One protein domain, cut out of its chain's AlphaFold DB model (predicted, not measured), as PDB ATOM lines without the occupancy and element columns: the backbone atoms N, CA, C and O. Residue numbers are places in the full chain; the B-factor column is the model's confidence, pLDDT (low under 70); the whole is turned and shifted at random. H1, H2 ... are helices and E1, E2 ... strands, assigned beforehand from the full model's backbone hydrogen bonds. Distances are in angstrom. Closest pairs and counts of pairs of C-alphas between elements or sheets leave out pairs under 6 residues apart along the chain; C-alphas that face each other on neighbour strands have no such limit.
ATOM      1  N   ALA A 540      17.084 -26.095 -26.613       89.56
ATOM      2  CA  ALA A 540      17.347 -27.407 -27.212       89.56
ATOM      3  C   ALA A 540      16.294 -27.802 -28.263       89.56
ATOM      4  O   ALA A 540      16.647 -28.317 -29.326       89.56
ATOM      5  N   LYS A 541      15.014 -27.494 -28.022       89.56
ATOM      6  CA  LYS A 541      13.897 -27.787 -28.932       89.56
ATOM      7  C   LYS A 541      14.104 -27.164 -30.312       89.56
ATOM      8  O   LYS A 541      13.954 -27.856 -31.319       89.56
ATOM      9  N   LEU A 542      14.512 -25.893 -30.378       84.88
ATOM     10  CA  LEU A 542      14.811 -25.229 -31.650       84.88
ATOM     11  C   LEU A 542      16.023 -25.860 -32.344       84.88
ATOM     12  O   LEU A 542      16.003 -26.072 -33.554       84.88
ATOM     13  N   THR A 543      17.064 -26.203 -31.581       89.31
ATOM     14  CA  THR A 543      18.253 -26.879 -32.123       89.31
ATOM     15  C   THR A 543      17.889 -28.214 -32.776       89.31
ATOM     16  O   THR A 543      18.358 -28.517 -33.874       89.31
ATOM     17  N   LEU A 544      17.029 -28.999 -32.128       92.62
ATOM     18  CA  LEU A 544      16.521 -30.263 -32.657       92.62
ATOM     19  C   LEU A 544      15.623 -30.045 -33.883       92.62
ATOM     20  O   LEU A 544      15.782 -30.748 -34.882       92.62
ATOM     21  N   ALA A 545      14.735 -29.049 -33.842       89.88
ATOM     22  CA  ALA A 545      13.857 -28.697 -34.957       89.88
ATOM     23  C   ALA A 545      14.647 -28.275 -36.206       89.88
ATOM     24  O   ALA A 545      14.381 -28.777 -37.296       89.88
ATOM     25  N   ASN A 546      15.677 -27.435 -36.048       89.62
ATOM     26  CA  ASN A 546      16.557 -26.998 -37.139       89.62
ATOM     27  C   ASN A 546      17.340 -28.160 -37.769       89.62
ATOM     28  O   ASN A 546      17.681 -28.113 -38.948       89.62
ATOM     29  N   LYS A 547      17.610 -29.215 -36.993       92.75
ATOM     30  CA  LYS A 547      18.229 -30.458 -37.477       92.75
ATOM     31  C   LYS A 547      17.215 -31.453 -38.048       92.75
ATOM     32  O   LYS A 547      17.616 -32.544 -38.443       92.75
ATOM     33  N   ALA A 548      15.922 -31.117 -38.051       92.88
ATOM     34  CA  ALA A 548      14.826 -32.038 -38.345       92.88
ATOM     35  C   ALA A 548      14.944 -33.361 -37.558       92.88
ATOM     36  O   ALA A 548      14.651 -34.437 -38.086       92.88
ATOM     37  N   TYR A 549      15.410 -33.285 -36.304       94.62
ATOM     38  CA  TYR A 549      15.648 -34.459 -35.471       94.62
ATOM     39  C   TYR A 549      14.339 -35.189 -35.176       94.62
ATOM     40  O   TYR A 549      13.342 -34.579 -34.777       94.62
ATOM     41  N   LYS A 550      14.355 -36.511 -35.340       93.25
ATOM     42  CA  LYS A 550      13.221 -37.389 -35.062       93.25
ATOM     43  C   LYS A 550      13.646 -38.408 -34.011       93.25
ATOM     44  O   LYS A 550      14.304 -39.379 -34.383       93.25
ATOM     45  N   PRO A 551      13.299 -38.192 -32.729       93.00
ATOM     46  CA  PRO A 551      13.606 -39.157 -31.693       93.00
ATOM     47  C   PRO A 551      13.013 -40.524 -32.011       93.00
ATOM     48  O   PRO A 551      11.930 -40.628 -32.593       93.00
ATOM     49  N   THR A 552      13.723 -41.566 -31.605       89.44
ATOM     50  CA  THR A 552      13.264 -42.948 -31.747       89.44
ATOM     51  C   THR A 552      12.586 -43.440 -30.472       89.44
ATOM     52  O   THR A 552      12.707 -42.853 -29.402       89.44
ATOM     53  N   VAL A 553      11.910 -44.580 -30.567       86.81
ATOM     54  CA  VAL A 553      11.219 -45.219 -29.437       86.81
ATOM     55  C   VAL A 553      12.162 -45.694 -28.331       86.81
ATOM     56  O   VAL A 553      11.745 -45.823 -27.182       86.81
ATOM     57  N   TYR A 554      13.440 -45.921 -28.651       87.62
ATOM     58  CA  TYR A 554      14.469 -46.229 -27.657       87.62
ATOM     59  C   TYR A 554      14.753 -45.027 -26.751       87.62
ATOM     60  O   TYR A 554      15.072 -45.188 -25.574       87.62
ATOM     61  N   GLU A 555      14.546 -43.817 -27.269       93.69
ATOM     62  CA  GLU A 555      14.747 -42.577 -26.529       93.69
ATOM     63  C   GLU A 555      13.569 -42.203 -25.626       93.69
ATOM     64  O   GLU A 555      13.622 -41.158 -24.983       93.69
ATOM     65  N   ASN A 556      12.539 -43.054 -25.525       91.00
ATOM     66  CA  ASN A 556      11.442 -42.887 -24.564       91.00
ATOM     67  C   ASN A 556      11.885 -43.188 -23.129       91.00
ATOM     68  O   ASN A 556      11.302 -42.673 -22.173       91.00
ATOM     69  N   GLN A 557      12.926 -44.006 -22.974       90.62
ATOM     70  CA  GLN A 557      13.484 -44.351 -21.670       90.62
ATOM     71  C   GLN A 557      14.656 -43.444 -21.305       90.62
ATOM     72  O   GLN A 557      14.696 -42.947 -20.188       90.62
ATOM     73  N   GLN A 558      15.575 -43.185 -22.233       95.56
ATOM     74  CA  GLN A 558      16.735 -42.323 -22.007       95.56
ATOM     75  C   GLN A 558      17.236 -41.773 -23.345       95.56
ATOM     76  O   GLN A 558      17.306 -42.516 -24.319       95.56
ATOM     77  N   SER A 559      17.633 -40.504 -23.398       96.44
ATOM     78  CA  SER A 559      18.141 -39.867 -24.615       96.44
ATOM     79  C   SER A 559      19.464 -39.151 -24.359       96.44
ATOM     80  O   SER A 559      19.500 -38.122 -23.692       96.44
ATOM     81  N   GLN A 560      20.562 -39.663 -24.922       94.75
ATOM     82  CA  GLN A 560      21.886 -39.054 -24.751       94.75
ATOM     83  C   GLN A 560      21.955 -37.638 -25.343       94.75
ATOM     84  O   GLN A 560      22.538 -36.749 -24.730       94.75
ATOM     85  N   ILE A 561      21.290 -37.395 -26.479       95.25
ATOM     86  CA  ILE A 561      21.270 -36.067 -27.108       95.25
ATOM     87  C   ILE A 561      20.646 -35.007 -26.189       95.25
ATOM     88  O   ILE A 561      21.070 -33.853 -26.218       95.25
ATOM     89  N   LEU A 562      19.686 -35.384 -25.336       95.75
ATOM     90  CA  LEU A 562      19.129 -34.482 -24.327       95.75
ATOM     91  C   LEU A 562      20.173 -34.109 -23.263       95.75
ATOM     92  O   LEU A 562      20.290 -32.930 -22.927       95.75
ATOM     93  N   TYR A 563      20.970 -35.068 -22.778       94.31
ATOM     94  CA  TYR A 563      22.066 -34.787 -21.836       94.31
ATOM     95  C   TYR A 563      23.135 -33.891 -22.456       94.31
ATOM     96  O   TYR A 563      23.571 -32.937 -21.811       94.31
ATOM     97  N   ASP A 564      23.502 -34.153 -23.709       92.94
ATOM     98  CA  ASP A 564      24.530 -33.388 -24.411       92.94
ATOM     99  C   ASP A 564      24.081 -31.941 -24.683       92.94
ATOM    100  O   ASP A 564      24.878 -31.011 -24.559       92.94
ATOM    101  N   LEU A 565      22.805 -31.736 -25.042       92.31
ATOM    102  CA  LEU A 565      22.265 -30.410 -25.356       92.31
ATOM    103  C   LEU A 565      22.007 -29.553 -24.115       92.31
ATOM    104  O   LEU A 565      22.246 -28.349 -24.165       92.31
ATOM    105  N   MET A 566      21.490 -30.141 -23.034       90.06
ATOM    106  CA  MET A 566      21.045 -29.375 -21.862       90.06
ATOM    107  C   MET A 566      22.090 -29.313 -20.747       90.06
ATOM    108  O   MET A 566      22.020 -28.415 -19.913       90.06
ATOM    109  N   ASN A 567      23.053 -30.243 -20.719       88.88
ATOM    110  CA  ASN A 567      24.085 -30.342 -19.683       88.88
ATOM    111  C   ASN A 567      23.511 -30.147 -18.257       88.88
ATOM    112  O   ASN A 567      23.832 -29.159 -17.583       88.88
ATOM    113  N   PRO A 568      22.647 -31.069 -17.780       92.56
ATOM    114  CA  PRO A 568      21.914 -30.908 -16.519       92.56
ATOM    115  C   PRO A 568      22.838 -30.692 -15.314       92.56
ATOM    116  O   PRO A 568      22.475 -29.971 -14.384       92.56
ATOM    117  N   SER A 569      24.072 -31.206 -15.366       91.75
ATOM    118  CA  SER A 569      25.088 -31.012 -14.327       91.75
ATOM    119  C   SER A 569      25.413 -29.549 -14.036       91.75
ATOM    120  O   SER A 569      25.847 -29.225 -12.929       91.75
ATOM    121  N   ARG A 570      25.161 -28.644 -14.989       90.75
ATOM    122  CA  ARG A 570      25.255 -27.198 -14.770       90.75
ATOM    123  C   ARG A 570      24.245 -26.713 -13.729       90.75
ATOM    124  O   ARG A 570      24.625 -25.943 -12.855       90.75
ATOM    125  N   ILE A 571      22.997 -27.174 -13.815       93.25
ATOM    126  CA  ILE A 571      21.918 -26.826 -12.882       93.25
ATOM    127  C   ILE A 571      22.094 -27.582 -11.564       93.25
ATOM    128  O   ILE A 571      22.043 -26.972 -10.500       93.25
ATOM    129  N   GLU A 572      22.404 -28.882 -11.622       94.25
ATOM    130  CA  GLU A 572      22.680 -29.706 -10.433       94.25
ATOM    131  C   GLU A 572      23.769 -29.076  -9.552       94.25
ATOM    132  O   GLU A 572      23.617 -28.986  -8.337       94.25
ATOM    133  N   SER A 573      24.841 -28.558 -10.164       92.19
ATOM    134  CA  SER A 573      25.951 -27.909  -9.451       92.19
ATOM    135  C   SER A 573      25.579 -26.590  -8.769       92.19
ATOM    136  O   SER A 573      26.326 -26.148  -7.900       92.19
ATOM    137  N   VAL A 574      24.496 -25.928  -9.190       91.69
ATOM    138  CA  VAL A 574      23.996 -24.698  -8.548       91.69
ATOM    139  C   VAL A 574      23.178 -25.035  -7.306       91.69
ATOM    140  O   VAL A 574      23.237 -24.298  -6.332       91.69
ATOM    141  N   LEU A 575      22.435 -26.144  -7.338       92.88
ATOM    142  CA  LEU A 575      21.586 -26.589  -6.229       92.88
ATOM    143  C   LEU A 575      22.380 -27.363  -5.167       92.88
ATOM    144  O   LEU A 575      22.045 -27.333  -3.986       92.88
ATOM    145  N   LYS A 576      23.431 -28.075  -5.583       91.75
ATOM    146  CA  LYS A 576      24.253 -28.907  -4.704       91.75
ATOM    147  C   LYS A 576      24.851 -28.098  -3.546       91.75
ATOM    148  O   LYS A 576      25.510 -27.085  -3.762       91.75
ATOM    149  N   GLY A 577      24.698 -28.612  -2.328       90.25
ATOM    150  CA  GLY A 577      25.198 -28.010  -1.094       90.25
ATOM    151  C   GLY A 577      24.356 -26.835  -0.594       90.25
ATOM    152  O   GLY A 577      24.724 -26.205   0.398       90.25
ATOM    153  N   CYS A 578      23.243 -26.506  -1.259       91.38
ATOM    154  CA  CYS A 578      22.383 -25.418  -0.819       91.38
ATOM    155  C   CYS A 578      21.544 -25.805   0.400       91.38
ATOM    156  O   CYS A 578      21.123 -26.951   0.586       91.38
ATOM    157  N   LYS A 579      21.277 -24.784   1.216       92.06
ATOM    158  CA  LYS A 579      20.358 -24.840   2.346       92.06
ATOM    159  C   LYS A 579      18.939 -24.549   1.868       92.06
ATOM    160  O   LYS A 579      18.703 -23.516   1.246       92.06
ATOM    161  N   TYR A 580      18.005 -25.393   2.280       92.56
ATOM    162  CA  TYR A 580      16.574 -25.212   2.093       92.56
ATOM    163  C   TYR A 580      15.892 -25.103   3.452       92.56
ATOM    164  O   TYR A 580      16.244 -25.812   4.396       92.56
ATOM    165  N   THR A 581      14.924 -24.200   3.570       91.00
ATOM    166  CA  THR A 581      14.098 -24.076   4.773       91.00
ATOM    167  C   THR A 581      12.653 -24.331   4.397       91.00
ATOM    168  O   THR A 581      12.127 -23.629   3.538       91.00
ATOM    169  N   PHE A 582      12.032 -25.314   5.047       93.56
ATOM    170  CA  PHE A 582      10.665 -25.729   4.763       93.56
ATOM    171  C   PHE A 582       9.903 -25.998   6.065       93.56
ATOM    172  O   PHE A 582      10.353 -26.788   6.889       93.56
ATOM    173  N   ASN A 583       8.791 -25.299   6.290       93.50
ATOM    174  CA  ASN A 583       8.016 -25.293   7.537       93.50
ATOM    175  C   ASN A 583       8.856 -25.097   8.811       93.50
ATOM    176  O   ASN A 583       8.614 -25.692   9.856       93.50
ATOM    177  N   GLY A 584       9.872 -24.235   8.716       90.19
ATOM    178  CA  GLY A 584      10.804 -23.940   9.810       90.19
ATOM    179  C   GLY A 584      11.952 -24.943   9.956       90.19
ATOM    180  O   GLY A 584      12.980 -24.578  10.529       90.19
ATOM    181  N   ASP A 585      11.834 -26.138   9.378       93.19
ATOM    182  CA  ASP A 585      12.916 -27.117   9.329       93.19
ATOM    183  C   ASP A 585      13.979 -26.689   8.317       93.19
ATOM    184  O   ASP A 585      13.696 -26.030   7.314       93.19
ATOM    185  N   THR A 586      15.232 -27.048   8.584       93.50
ATOM    186  CA  THR A 586      16.363 -26.761   7.698       93.50
ATOM    187  C   THR A 586      16.945 -28.058   7.161       93.50
ATOM    188  O   THR A 586      17.286 -28.948   7.933       93.50
ATOM    189  N   TYR A 587      17.122 -28.110   5.844       94.06
ATOM    190  CA  TYR A 587      17.674 -29.242   5.115       94.06
ATOM    191  C   TYR A 587      18.866 -28.800   4.271       94.06
ATOM    192  O   TYR A 587      18.837 -27.730   3.657       94.06
ATOM    193  N   TYR A 588      19.900 -29.637   4.216       93.38
ATOM    194  CA  TYR A 588      21.063 -29.434   3.357       93.38
ATOM    195  C   TYR A 588      21.059 -30.488   2.256       93.38
ATOM    196  O   TYR A 588      20.975 -31.692   2.518       93.38
ATOM    197  N   LEU A 589      21.081 -30.021   1.011       93.50
ATOM    198  CA  LEU A 589      21.078 -30.889  -0.156       93.50
ATOM    199  C   LEU A 589      22.512 -31.349  -0.446       93.50
ATOM    200  O   LEU A 589      23.262 -30.615  -1.085       93.50
ATOM    201  N   ASP A 590      22.887 -32.558  -0.024       93.12
ATOM    202  CA  ASP A 590      24.203 -33.138  -0.344       93.12
ATOM    203  C   ASP A 590      24.383 -33.253  -1.863       93.12
ATOM    204  O   ASP A 590      25.416 -32.881  -2.429       93.12
ATOM    205  N   ASN A 591      23.349 -33.737  -2.557       93.19
ATOM    206  CA  ASN A 591      23.409 -33.929  -3.996       93.19
ATOM    207  C   ASN A 591      22.024 -33.965  -4.651       93.19
ATOM    208  O   ASN A 591      21.048 -34.403  -4.054       93.19
ATOM    209  N   ILE A 592      21.948 -33.595  -5.927       93.88
ATOM    210  CA  ILE A 592      20.783 -33.852  -6.778       93.88
ATOM    211  C   ILE A 592      21.264 -34.298  -8.149       93.88
ATOM    212  O   ILE A 592      22.218 -33.735  -8.688       93.88
ATOM    213  N   LYS A 593      20.630 -35.332  -8.702       95.44
ATOM    214  CA  LYS A 593      20.965 -35.844 -10.030       95.44
ATOM    215  C   LYS A 593      19.736 -36.096 -10.870       95.44
ATOM    216  O   LYS A 593      18.764 -36.686 -10.401       95.44
ATOM    217  N   VAL A 594      19.823 -35.719 -12.135       96.31
ATOM    218  CA  VAL A 594      18.918 -36.167 -13.181       96.31
ATOM    219  C   VAL A 594      19.257 -37.615 -13.513       96.31
ATOM    220  O   VAL A 594      20.361 -37.935 -13.952       96.31
ATOM    221  N   VAL A 595      18.303 -38.506 -13.258       95.62
ATOM    222  CA  VAL A 595      18.445 -39.953 -13.477       95.62
ATOM    223  C   VAL A 595      17.816 -40.392 -14.797       95.62
ATOM    224  O   VAL A 595      18.181 -41.432 -15.343       95.62
ATOM    225  N   GLN A 596      16.885 -39.593 -15.326       95.88
ATOM    226  CA  GLN A 596      16.218 -39.852 -16.593       95.88
ATOM    227  C   GLN A 596      15.965 -38.540 -17.341       95.88
ATOM    228  O   GLN A 596      15.376 -37.618 -16.774       95.88
ATOM    229  N   MET A 597      16.356 -38.497 -18.617       96.50
ATOM    230  CA  MET A 597      15.857 -37.529 -19.594       96.50
ATOM    231  C   MET A 597      15.510 -38.254 -20.875       96.50
ATOM    232  O   MET A 597      16.357 -38.933 -21.457       96.50
ATOM    233  N   SER A 598      14.269 -38.117 -21.313       96.75
ATOM    234  CA  SER A 598      13.771 -38.849 -22.470       96.75
ATOM    235  C   SER A 598      12.740 -38.055 -23.258       96.75
ATOM    236  O   SER A 598      12.174 -37.082 -22.762       96.75
ATOM    237  N   PHE A 599      12.495 -38.484 -24.494       96.06
ATOM    238  CA  PHE A 599      11.372 -38.016 -25.300       96.06
ATOM    239  C   PHE A 599      10.200 -38.970 -25.060       96.06
ATOM    240  O   PHE A 599      10.126 -39.996 -25.732       96.06
ATOM    241  N   PRO A 600       9.285 -38.697 -24.118       92.31
ATOM    242  CA  PRO A 600       8.292 -39.678 -23.671       92.31
ATOM    243  C   PRO A 600       7.398 -40.149 -24.826       92.31
ATOM    244  O   PRO A 600       6.978 -41.301 -24.857       92.31
ATOM    245  N   TRP A 601       7.163 -39.280 -25.811       92.19
ATOM    246  CA  TRP A 601       6.380 -39.549 -27.015       92.19
ATOM    247  C   TRP A 601       7.234 -39.695 -28.286       92.19
ATOM    248  O   TRP A 601       6.746 -39.429 -29.375       92.19
ATOM    249  N   SER A 602       8.527 -40.033 -28.193       92.31
ATOM    250  CA  SER A 602       9.465 -40.083 -29.341       92.31
ATOM    251  C   SER A 602       9.347 -38.879 -30.299       92.31
ATOM    252  O   SER A 602       9.417 -38.996 -31.527       92.31
ATOM    253  N   ARG A 603       9.115 -37.688 -29.742       92.25
ATOM    254  CA  ARG A 603       8.955 -36.433 -30.482       92.25
ATOM    255  C   ARG A 603       9.581 -35.290 -29.705       92.25
ATOM    256  O   ARG A 603       9.683 -35.345 -28.490       92.25
ATOM    257  N   ILE A 604       9.923 -34.220 -30.409       92.38
ATOM    258  CA  ILE A 604      10.619 -33.063 -29.833       92.38
ATOM    259  C   ILE A 604       9.677 -32.034 -29.178       92.38
ATOM    260  O   ILE A 604      10.034 -30.870 -29.015       92.38
ATOM    261  N   PHE A 605       8.440 -32.407 -28.849       88.81
ATOM    262  CA  PHE A 605       7.468 -31.453 -28.305       88.81
ATOM    263  C   PHE A 605       7.619 -31.256 -26.795       88.81
ATOM    264  O   PHE A 605       7.556 -30.126 -26.324       88.81
ATOM    265  N   ASP A 606       7.855 -32.332 -26.062       89.81
ATOM    266  CA  ASP A 606       7.961 -32.386 -24.605       89.81
ATOM    267  C   ASP A 606       9.087 -33.360 -24.238       89.81
ATOM    268  O   ASP A 606       9.547 -34.134 -25.090       89.81
ATOM    269  N   ILE A 607       9.573 -33.274 -23.003       95.00
ATOM    270  CA  ILE A 607      10.530 -34.231 -22.446       95.00
ATOM    271  C   ILE A 607      10.053 -34.712 -21.084       95.00
ATOM    272  O   ILE A 607       9.236 -34.086 -20.426       95.00
ATOM    273  N   LEU A 608      10.575 -35.851 -20.651       95.88
ATOM    274  CA  LEU A 608      10.421 -36.318 -19.284       95.88
ATOM    275  C   LEU A 608      11.736 -36.099 -18.556       95.88
ATOM    276  O   LEU A 608      12.762 -36.623 -18.987       95.88
ATOM    277  N   VAL A 609      11.686 -35.391 -17.432       96.62
ATOM    278  CA  VAL A 609      12.817 -35.243 -16.514       96.62
ATOM    279  C   VAL A 609      12.480 -35.944 -15.201       96.62
ATOM    280  O   VAL A 609      11.487 -35.619 -14.543       96.62
ATOM    281  N   LYS A 610      13.313 -36.909 -14.796       95.81
ATOM    282  CA  LYS A 610      13.277 -37.478 -13.441       95.81
ATOM    283  C   LYS A 610      14.585 -37.226 -12.729       95.81
ATOM    284  O   LYS A 610      15.663 -37.404 -13.300       95.81
ATOM    285  N   SER A 611      14.477 -36.882 -11.457       95.25
ATOM    286  CA  SER A 611      15.611 -36.589 -10.600       95.25
ATOM    287  C   SER A 611      15.507 -37.285  -9.250       95.25
ATOM    288  O   SER A 611      14.436 -37.717  -8.816       95.25
ATOM    289  N   GLN A 612      16.659 -37.396  -8.602       94.94
ATOM    290  CA  GLN A 612      16.810 -37.919  -7.257       94.94
ATOM    291  C   GLN A 612      17.649 -36.938  -6.439       94.94
ATOM    292  O   GLN A 612      18.781 -36.625  -6.820       94.94
ATOM    293  N   ALA A 613      17.086 -36.463  -5.329       93.00
ATOM    294  CA  ALA A 613      17.800 -35.686  -4.329       93.00
ATOM    295  C   ALA A 613      18.345 -36.611  -3.230       93.00
ATOM    296  O   ALA A 613      17.734 -37.620  -2.871       93.00
ATOM    297  N   ILE A 614      19.518 -36.261  -2.717       92.69
ATOM    298  CA  ILE A 614      20.172 -36.872  -1.567       92.69
ATOM    299  C   ILE A 614      20.377 -35.748  -0.564       92.69
ATOM    300  O   ILE A 614      21.002 -34.731  -0.865       92.69
ATOM    301  N   TRP A 615      19.809 -35.939   0.614       90.81
ATOM    302  CA  TRP A 615      19.861 -34.988   1.711       90.81
ATOM    303  C   TRP A 615      20.914 -35.449   2.709       90.81
ATOM    304  O   TRP A 615      21.057 -36.655   2.908       90.81
ATOM    305  N   GLU A 616      21.615 -34.512   3.343       88.12
ATOM    306  CA  GLU A 616      22.462 -34.849   4.487       88.12
ATOM    307  C   GLU A 616      21.592 -35.473   5.593       88.12
ATOM    308  O   GLU A 616      20.466 -35.024   5.846       88.12
ATOM    309  N   ASP A 617      22.088 -36.545   6.213       71.19
ATOM    310  CA  ASP A 617      21.457 -37.101   7.406       71.19
ATOM    311  C   ASP A 617      21.644 -36.092   8.547       71.19
ATOM    312  O   ASP A 617      22.767 -35.666   8.824       71.19
ATOM    313  N   ALA A 618      20.526 -35.666   9.141       51.78
ATOM    314  CA  ALA A 618      20.496 -34.676  10.216       51.78
ATOM    315  C   ALA A 618      21.063 -35.220  11.533       51.78
ATOM    316  O   ALA A 618      20.784 -36.402  11.854       51.78
TER     317      ALA A 618
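What this domain is: This is residues 540 to 618 of the 618 residues of an uncharacterized protein of Eubacterium sp. CAG:274 (UniProt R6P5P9). A long, strongly twisted ribbon of two antiparallel strands, E2 and E3, makes most of the length, and helix H4 runs along E2 on one side of it. At one end E2 bends aside and pairs with E1 in a small hairpin; toward the other end are H1, H2 and H3 with the loop of residues 599 to 607. The printed part has 79 residues with four named helices followed by three named strands, in the order H1 H2 H3 H4 E1 E2 E3; the sheet runs E1 E2 E3, antiparallel throughout, and the class is mixed, helices and strands. The whole is a loose rod of 48 by 20 by 20 A, with a radius of gyration of the C-alphas of 15.8 A.

Where its parts are: H1 holds residues 540 to 546 and spans 10.0 A, from C-alpha 540 at (17.347, -27.407, -27.212). H2 holds residues 553 to 556, 5.4 A; H3 holds residues 560 to 566, 10.1 A; H4 holds residues 569 to 575, 9.9 A. E1, residues 579 to 582, spans 10.0 A. E2, residues 585 to 598, spans 33.9 A from C-alpha 585 at (12.916, -27.117, 9.329), and bends by 67 degrees at residue 590. E3, residues 608 to 615, spans 23.1 A and ends with C-alpha 615 at (19.861, -34.988, 1.711).

How they stand to each other: The strands form a meander, each the antiparallel neighbour of the one before, with hairpins E1 and E2, and E2 and E3. The pairing is staggered: E2 pairs with E1 over residues 585 to 588 and with E3 over residues 589 to 598. N 580 and O 587 are within hydrogen-bond range at 2.8 A, as are N 614 and O 591 at 2.8 A and N 598 and O 608 at 3.1 A. Edge strands E1 and E3 are apart. H4 is on the sheet at a height over the sheet of 7.3 A, over E2 and along the strands, at 18 degrees to E2 on the local plane; their closest C-alphas, of Glu 572 and Ile 592, are 5.8 A apart. H3 only grazes the sheet, its closest C-alphas to E2 being Leu 562 and Met 597, 6.5 A. H2 only grazes it too, with Asn 556 and Ser 598 closest at 5.1 A. H1 is not on the sheet; it only just touches H3, with 3 pairs of C-alphas within 8 A, the closest being Ala 540 and Leu 565 at 6.1 A. Every O i to N i+4 pair is within hydrogen-bond range in H1 and H3, 2 of 3 in H4, and H2 is too short for one.

The domain as a whole: The C-alphas farthest apart, of Ala 548 and Gly 584, are 49.0 A apart. The printed part has no cut and no long link. The mean pLDDT of the printed part is 91.8; residue 618, the chain's last, is under 70.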